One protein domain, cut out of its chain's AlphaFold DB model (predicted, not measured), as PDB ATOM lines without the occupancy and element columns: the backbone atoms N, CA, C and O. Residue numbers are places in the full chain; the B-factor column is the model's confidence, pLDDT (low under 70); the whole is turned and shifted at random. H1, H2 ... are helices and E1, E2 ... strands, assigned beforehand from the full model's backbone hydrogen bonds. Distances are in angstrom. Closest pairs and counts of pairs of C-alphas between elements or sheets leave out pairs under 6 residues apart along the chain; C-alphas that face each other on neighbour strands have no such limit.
ATOM      1  N   SER A   5     -71.117  -6.758 123.841       92.38
ATOM      2  CA  SER A   5     -70.201  -6.230 124.846       92.38
ATOM      3  C   SER A   5     -68.806  -6.833 124.724       92.38
ATOM      4  O   SER A   5     -68.641  -7.946 124.216       92.38
ATOM      5  N   ILE A   6     -67.807  -6.069 125.167       92.56
ATOM      6  CA  ILE A   6     -66.436  -6.526 125.421       92.56
ATOM      7  C   ILE A   6     -65.933  -5.936 126.735       92.56
ATOM      8  O   ILE A   6     -66.391  -4.886 127.185       92.56
ATOM      9  N   LYS A   7     -64.938  -6.592 127.329       93.06
ATOM     10  CA  LYS A   7     -64.223  -6.072 128.490       93.06
ATOM     11  C   LYS A   7     -62.908  -5.448 128.037       93.06
ATOM     12  O   LYS A   7     -62.106  -6.115 127.389       93.06
ATOM     13  N   CYS A   8     -62.682  -4.185 128.385       91.75
ATOM     14  CA  CYS A   8     -61.426  -3.507 128.099       91.75
ATOM     15  C   CYS A   8     -60.273  -4.238 128.815       91.75
ATOM     16  O   CYS A   8     -60.325  -4.387 130.037       91.75
ATOM     17  N   PRO A   9     -59.228  -4.686 128.101       87.88
ATOM     18  CA  PRO A   9     -58.146  -5.459 128.706       87.88
ATOM     19  C   PRO A   9     -57.227  -4.629 129.614       87.88
ATOM     20  O   PRO A   9     -56.512  -5.211 130.421       87.88
ATOM     21  N   GLN A  10     -57.236  -3.294 129.506       88.94
ATOM     22  CA  GLN A  10     -56.369  -2.433 130.319       88.94
ATOM     23  C   GLN A  10     -56.968  -2.066 131.676       88.94
ATOM     24  O   GLN A  10     -56.271  -2.118 132.684       88.94
ATOM     25  N   CYS A  11     -58.256  -1.720 131.724       92.19
ATOM     26  CA  CYS A  11     -58.921  -1.294 132.963       92.19
ATOM     27  C   CYS A  11     -60.042  -2.224 133.426       92.19
ATOM     28  O   CYS A  11     -60.617  -2.014 134.490       92.19
ATOM     29  N   GLY A  12     -60.397  -3.237 132.634       90.56
ATOM     30  CA  GLY A  12     -61.492  -4.146 132.950       90.56
ATOM     31  C   GLY A  12     -62.891  -3.541 132.802       90.56
ATOM     32  O   GLY A  12     -63.854  -4.220 133.160       90.56
ATOM     33  N   MET A  13     -63.026  -2.312 132.287       91.81
ATOM     34  CA  MET A  13     -64.326  -1.682 132.037       91.81
ATOM     35  C   MET A  13     -65.101  -2.456 130.967       91.81
ATOM     36  O   MET A  13     -64.560  -2.787 129.913       91.81
ATOM     37  N   GLU A  14     -66.372  -2.742 131.235       93.81
ATOM     38  CA  GLU A  14     -67.265  -3.373 130.266       93.81
ATOM     39  C   GLU A  14     -67.849  -2.312 129.329       93.81
ATOM     40  O   GLU A  14     -68.541  -1.394 129.767       93.81
ATOM     41  N   LEU A  15     -67.567  -2.442 128.035       92.31
ATOM     42  CA  LEU A  15     -68.105  -1.587 126.984       92.31
ATOM     43  C   LEU A  15     -69.231  -2.332 126.277       92.31
ATOM     44  O   LEU A  15     -69.070  -3.499 125.914       92.31
ATOM     45  N   LYS A  16     -70.362  -1.653 126.076       92.44
ATOM     46  CA  LYS A  16     -71.558  -2.198 125.423       92.44
ATOM     47  C   LYS A  16     -71.963  -1.331 124.245       92.44
ATOM     48  O   LYS A  16     -71.789  -0.113 124.278       92.44
ATOM     49  N   ALA A  17     -72.511  -1.957 123.215       92.88
ATOM     50  CA  ALA A  17     -73.037  -1.280 122.040       92.88
ATOM     51  C   ALA A  17     -74.106  -2.147 121.349       92.88
ATOM     52  O   ALA A  17     -74.181  -3.350 121.598       92.88
ATOM     53  N   PRO A  18     -74.940  -1.586 120.462       91.12
ATOM     54  CA  PRO A  18     -75.980  -2.354 119.772       91.12
ATOM     55  C   PRO A  18     -75.446  -3.294 118.676       91.12
ATOM     56  O   PRO A  18     -76.164  -4.197 118.255       91.12
ATOM     57  N   ASN A  19     -74.223  -3.082 118.178       90.62
ATOM     58  CA  ASN A  19     -73.567  -3.916 117.166       90.62
ATOM     59  C   ASN A  19     -72.032  -3.772 117.233       90.62
ATOM     60  O   ASN A  19     -71.515  -2.902 117.932       90.62
ATOM     61  N   GLU A  20     -71.303  -4.645 116.528       90.50
ATOM     62  CA  GLU A  20     -69.830  -4.709 116.573       90.50
ATOM     63  C   GLU A  20     -69.139  -3.444 116.046       90.50
ATOM     64  O   GLU A  20     -68.068  -3.094 116.535       90.50
ATOM     65  N   ASP A  21     -69.749  -2.746 115.085       90.75
ATOM     66  CA  ASP A  21     -69.197  -1.515 114.508       90.75
ATOM     67  C   ASP A  21     -69.223  -0.374 115.534       90.75
ATOM     68  O   ASP A  21     -68.200   0.257 115.803       90.75
ATOM     69  N   GLU A  22     -70.366  -0.189 116.198       93.25
ATOM     70  CA  GLU A  22     -70.522   0.771 117.295       93.25
ATOM     71  C   GLU A  22     -69.656   0.391 118.502       93.25
ATOM     72  O   GLU A  22     -69.069   1.257 119.149       93.25
ATOM     73  N   LEU A  23     -69.502  -0.907 118.782       93.31
ATOM     74  CA  LEU A  23     -68.634  -1.374 119.860       93.31
ATOM     75  C   LEU A  23     -67.164  -1.059 119.582       93.31
ATOM     76  O   LEU A  23     -66.445  -0.661 120.495       93.31
ATOM     77  N   ALA A  24     -66.720  -1.205 118.334       93.25
ATOM     78  CA  ALA A  24     -65.365  -0.856 117.928       93.25
ATOM     79  C   ALA A  24     -65.105   0.652 118.029       93.25
ATOM     80  O   ALA A  24     -64.046   1.048 118.513       93.25
ATOM     81  N   LYS A  25     -66.077   1.495 117.653       93.44
ATOM     82  CA  LYS A  25     -65.987   2.952 117.849       93.44
ATOM     83  C   LYS A  25     -65.901   3.313 119.330       93.44
ATOM     84  O   LYS A  25     -65.010   4.067 119.708       93.44
ATOM     85  N   ASN A  26     -66.756   2.719 120.166       93.81
ATOM     86  CA  ASN A  26     -66.732   2.932 121.615       93.81
ATOM     87  C   ASN A  26     -65.412   2.466 122.235       93.81
ATOM     88  O   ASN A  26     -64.856   3.156 123.081       93.81
ATOM     89  N   PHE A  27     -64.886   1.319 121.802       93.19
ATOM     90  CA  PHE A  27     -63.591   0.817 122.259       93.19
ATOM     91  C   PHE A  27     -62.448   1.743 121.850       93.19
ATOM     92  O   PHE A  27     -61.604   2.053 122.683       93.19
ATOM     93  N   LYS A  28     -62.458   2.248 120.613       94.19
ATOM     94  CA  LYS A  28     -61.482   3.226 120.119       94.19
ATOM     95  C   LYS A  28     -61.514   4.540 120.882       94.19
ATOM     96  O   LYS A  28     -60.460   5.021 121.286       94.19
ATOM     97  N   ALA A  29     -62.700   5.104 121.085       93.94
ATOM     98  CA  ALA A  29     -62.861   6.314 121.881       93.94
ATOM     99  C   ALA A  29     -62.366   6.080 123.315       93.94
ATOM    100  O   ALA A  29     -61.513   6.813 123.798       93.94
ATOM    101  N   HIS A  30     -62.786   4.976 123.939       93.88
ATOM    102  CA  HIS A  30     -62.357   4.612 125.284       93.88
ATOM    103  C   HIS A  30     -60.833   4.484 125.411       93.88
ATOM    104  O   HIS A  30     -60.263   5.004 126.364       93.88
ATOM    105  N   THR A  31     -60.150   3.798 124.489       92.88
ATOM    106  CA  THR A  31     -58.691   3.638 124.589       92.88
ATOM    107  C   THR A  31     -57.940   4.938 124.365       92.88
ATOM    108  O   THR A  31     -56.941   5.167 125.039       92.88
ATOM    109  N   HIS A  32     -58.434   5.808 123.485       93.31
ATOM    110  CA  HIS A  32     -57.848   7.127 123.283       93.31
ATOM    111  C   HIS A  32     -58.075   8.013 124.517       93.31
ATOM    112  O   HIS A  32     -57.121   8.502 125.102       93.31
ATOM    113  N   GLU A  33     -59.317   8.172 124.971       94.62
ATOM    114  CA  GLU A  33     -59.654   9.124 126.037       94.62
ATOM    115  C   GLU A  33     -59.200   8.669 127.432       94.62
ATOM    116  O   GLU A  33     -58.887   9.503 128.278       94.62
ATOM    117  N   VAL A  34     -59.188   7.357 127.699       94.50
ATOM    118  CA  VAL A  34     -58.889   6.811 129.037       94.50
ATOM    119  C   VAL A  34     -57.443   6.339 129.161       94.50
ATOM    120  O   VAL A  34     -56.872   6.436 130.247       94.50
ATOM    121  N   HIS A  35     -56.851   5.833 128.075       92.69
ATOM    122  CA  HIS A  35     -55.512   5.229 128.097       92.69
ATOM    123  C   HIS A  35     -54.487   5.968 127.230       92.69
ATOM    124  O   HIS A  35     -53.360   5.487 127.128       92.69
ATOM    125  N   ASP A  36     -54.856   7.099 126.611       92.94
ATOM    126  CA  ASP A  36     -54.019   7.855 125.658       92.94
ATOM    127  C   ASP A  36     -53.461   6.957 124.533       92.94
ATOM    128  O   ASP A  36     -52.365   7.147 124.009       92.94
ATOM    129  N   MET A  37     -54.210   5.904 124.188       88.88
ATOM    130  CA  MET A  37     -53.835   4.930 123.172       88.88
ATOM    131  C   MET A  37     -54.545   5.238 121.860       88.88
ATOM    132  O   MET A  37     -55.748   4.995 121.707       88.88
ATOM    133  N   GLU A  38     -53.771   5.702 120.884       89.94
ATOM    134  CA  GLU A  38     -54.226   5.753 119.502       89.94
ATOM    135  C   GLU A  38     -54.321   4.347 118.906       89.94
ATOM    136  O   GLU A  38     -53.439   3.500 119.047       89.94
ATOM    137  N   MET A  39     -55.439   4.105 118.230       89.25
ATOM    138  CA  MET A  39     -55.763   2.841 117.588       89.25
ATOM    139  C   MET A  39     -56.563   3.125 116.319       89.25
ATOM    140  O   MET A  39     -57.476   3.961 116.311       89.25
ATOM    141  N   SER A  40     -56.260   2.402 115.244       91.38
ATOM    142  CA  SER A  40     -57.014   2.502 113.994       91.38
ATOM    143  C   SER A  40     -58.406   1.883 114.140       91.38
ATOM    144  O   SER A  40     -58.636   1.002 114.968       91.38
ATOM    145  N   GLU A  41     -59.362   2.305 113.311       88.50
ATOM    146  CA  GLU A  41     -60.708   1.712 113.345       88.50
ATOM    147  C   GLU A  41     -60.682   0.214 112.991       88.50
ATOM    148  O   GLU A  41     -61.381  -0.586 113.611       88.50
ATOM    149  N   GLU A  42     -59.825  -0.183 112.050       90.44
ATOM    150  CA  GLU A  42     -59.633  -1.585 111.672       90.44
ATOM    151  C   GLU A  42     -59.062  -2.422 112.823       90.44
ATOM    152  O   GLU A  42     -59.539  -3.527 113.081       90.44
ATOM    153  N   GLU A  43     -58.095  -1.877 113.566       91.31
ATOM    154  CA  GLU A  43     -57.520  -2.527 114.749       91.31
ATOM    155  C   GLU A  43     -58.556  -2.675 115.866       91.31
ATOM    156  O   GLU A  43     -58.657  -3.744 116.474       91.31
ATOM    157  N   ALA A  44     -59.372  -1.641 116.099       91.19
ATOM    158  CA  ALA A  44     -60.467  -1.692 117.059       91.19
ATOM    159  C   ALA A  44     -61.467  -2.789 116.686       91.19
ATOM    160  O   ALA A  44     -61.792  -3.638 117.516       91.19
ATOM    161  N   LYS A  45     -61.896  -2.832 115.417       91.25
ATOM    162  CA  LYS A  45     -62.820  -3.850 114.896       91.25
ATOM    163  C   LYS A  45     -62.245  -5.256 115.023       91.25
ATOM    164  O   LYS A  45     -62.939  -6.151 115.503       91.25
ATOM    165  N   GLN A  46     -60.980  -5.461 114.650       91.25
ATOM    166  CA  GLN A  46     -60.320  -6.759 114.804       91.25
ATOM    167  C   GLN A  46     -60.219  -7.182 116.271       91.25
ATOM    168  O   GLN A  46     -60.545  -8.325 116.587       91.25
ATOM    169  N   LYS A  47     -59.835  -6.277 117.180       89.44
ATOM    170  CA  LYS A  47     -59.763  -6.567 118.619       89.44
ATOM    171  C   LYS A  47     -61.126  -6.921 119.197       89.44
ATOM    172  O   LYS A  47     -61.236  -7.942 119.870       89.44
ATOM    173  N   VAL A  48     -62.163  -6.139 118.896       90.19
ATOM    174  CA  VAL A  48     -63.541  -6.431 119.323       90.19
ATOM    175  C   VAL A  48     -63.990  -7.799 118.805       90.19
ATOM    176  O   VAL A  48     -64.530  -8.599 119.571       90.19
ATOM    177  N   LYS A  49     -63.702  -8.109 117.535       89.44
ATOM    178  CA  LYS A  49     -64.032  -9.398 116.915       89.44
ATOM    179  C   LYS A  49     -63.275 -10.566 117.551       89.44
ATOM    180  O   LYS A  49     -63.883 -11.599 117.806       89.44
ATOM    181  N   MET A  50     -61.986 -10.413 117.855       87.44
ATOM    182  CA  MET A  50     -61.194 -11.434 118.555       87.44
ATOM    183  C   MET A  50     -61.685 -11.661 119.990       87.44
ATOM    184  O   MET A  50     -61.818 -12.804 120.413       87.44
ATOM    185  N   MET A  51     -61.998 -10.592 120.731       84.94
ATOM    186  CA  MET A  51     -62.487 -10.684 122.115       84.94
ATOM    187  C   MET A  51     -63.873 -11.328 122.209       84.94
ATOM    188  O   MET A  51     -64.172 -11.984 123.202       84.94
ATOM    189  N   ARG A  52     -64.718 -11.146 121.189       80.69
ATOM    190  CA  ARG A  52     -66.041 -11.783 121.103       80.69
ATOM    191  C   ARG A  52     -66.006 -13.183 120.493       80.69
ATOM    192  O   ARG A  52     -66.858 -13.998 120.824       80.69
ATOM    193  N   GLY A  53     -65.069 -13.438 119.584       70.44
ATOM    194  CA  GLY A  53     -64.978 -14.666 118.792       70.44
ATOM    195  C   GLY A  53     -64.087 -15.761 119.382       70.44
ATOM    196  O   GLY A  53     -63.872 -16.765 118.714       70.44
ATOM    197  N   GLY A  54     -63.544 -15.577 120.587       52.56
ATOM    198  CA  GLY A  54     -62.733 -16.582 121.274       52.56
ATOM    199  C   GLY A  54     -63.576 -17.617 122.023       52.56
ATOM    200  O   GLY A  54     -63.723 -17.510 123.239       52.56
TER     201      GLY A  54
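Overview. This is residues 5 to 54 of the 55 residues of an uncharacterized protein of Chloroflexi bacterium B3_Chlor (UniProt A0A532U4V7). A small two-stranded hairpin, E1 and E2, packs on two helices set steeply to each other, E2 mainly on H1 and E1 on H2. The 50 printed residues run E1, E2, H1, H2, with an antiparallel sheet and a mostly helix class. The whole is compact, with a radius of gyration of the C-alphas of 9.6 A, and rounded, spanning 25 by 21 by 19 A.

Arrangement. E1, residues 5 to 7, and E2, residues 14 to 17, form an antiparallel hairpin at 157 degrees; N 15 and O 6 are 2.8 A apart, within hydrogen-bond range. The closest C-alphas of E2 and H1, residues 20 to 35, are those of Ala 17 and Leu 23, 4.9 A apart. The closest of E1 and H2, residues 41 to 53, are those of Ile 6 and Met 51, 6.6 A apart. H1 and H2 touch, closest at the C-alphas of Ala 24 and Lys 45, 5.0 A apart, and run opposite ways at a steep tilt of 69.8 degrees, only just short of about perpendicular. E2 and H2 are apart. In H1 and H2 every O i to N i+4 pair is within hydrogen-bond range.

Along the chain. E1 is 7.0 A long from C-alpha 5 at (-70.201, -6.230, 124.846), and E2 10.3 A. H1 is 20.9 A long, and H2 17.8 A, ending at C-alpha 53 (-64.978, -14.666, 118.792).

Size, cuts and confidence. The C-alphas farthest apart, of Glu 33 and Gly 54, are 26.3 A apart. The printed part has no cut and no long link; residue 54 alone is under 70 in pLDDT.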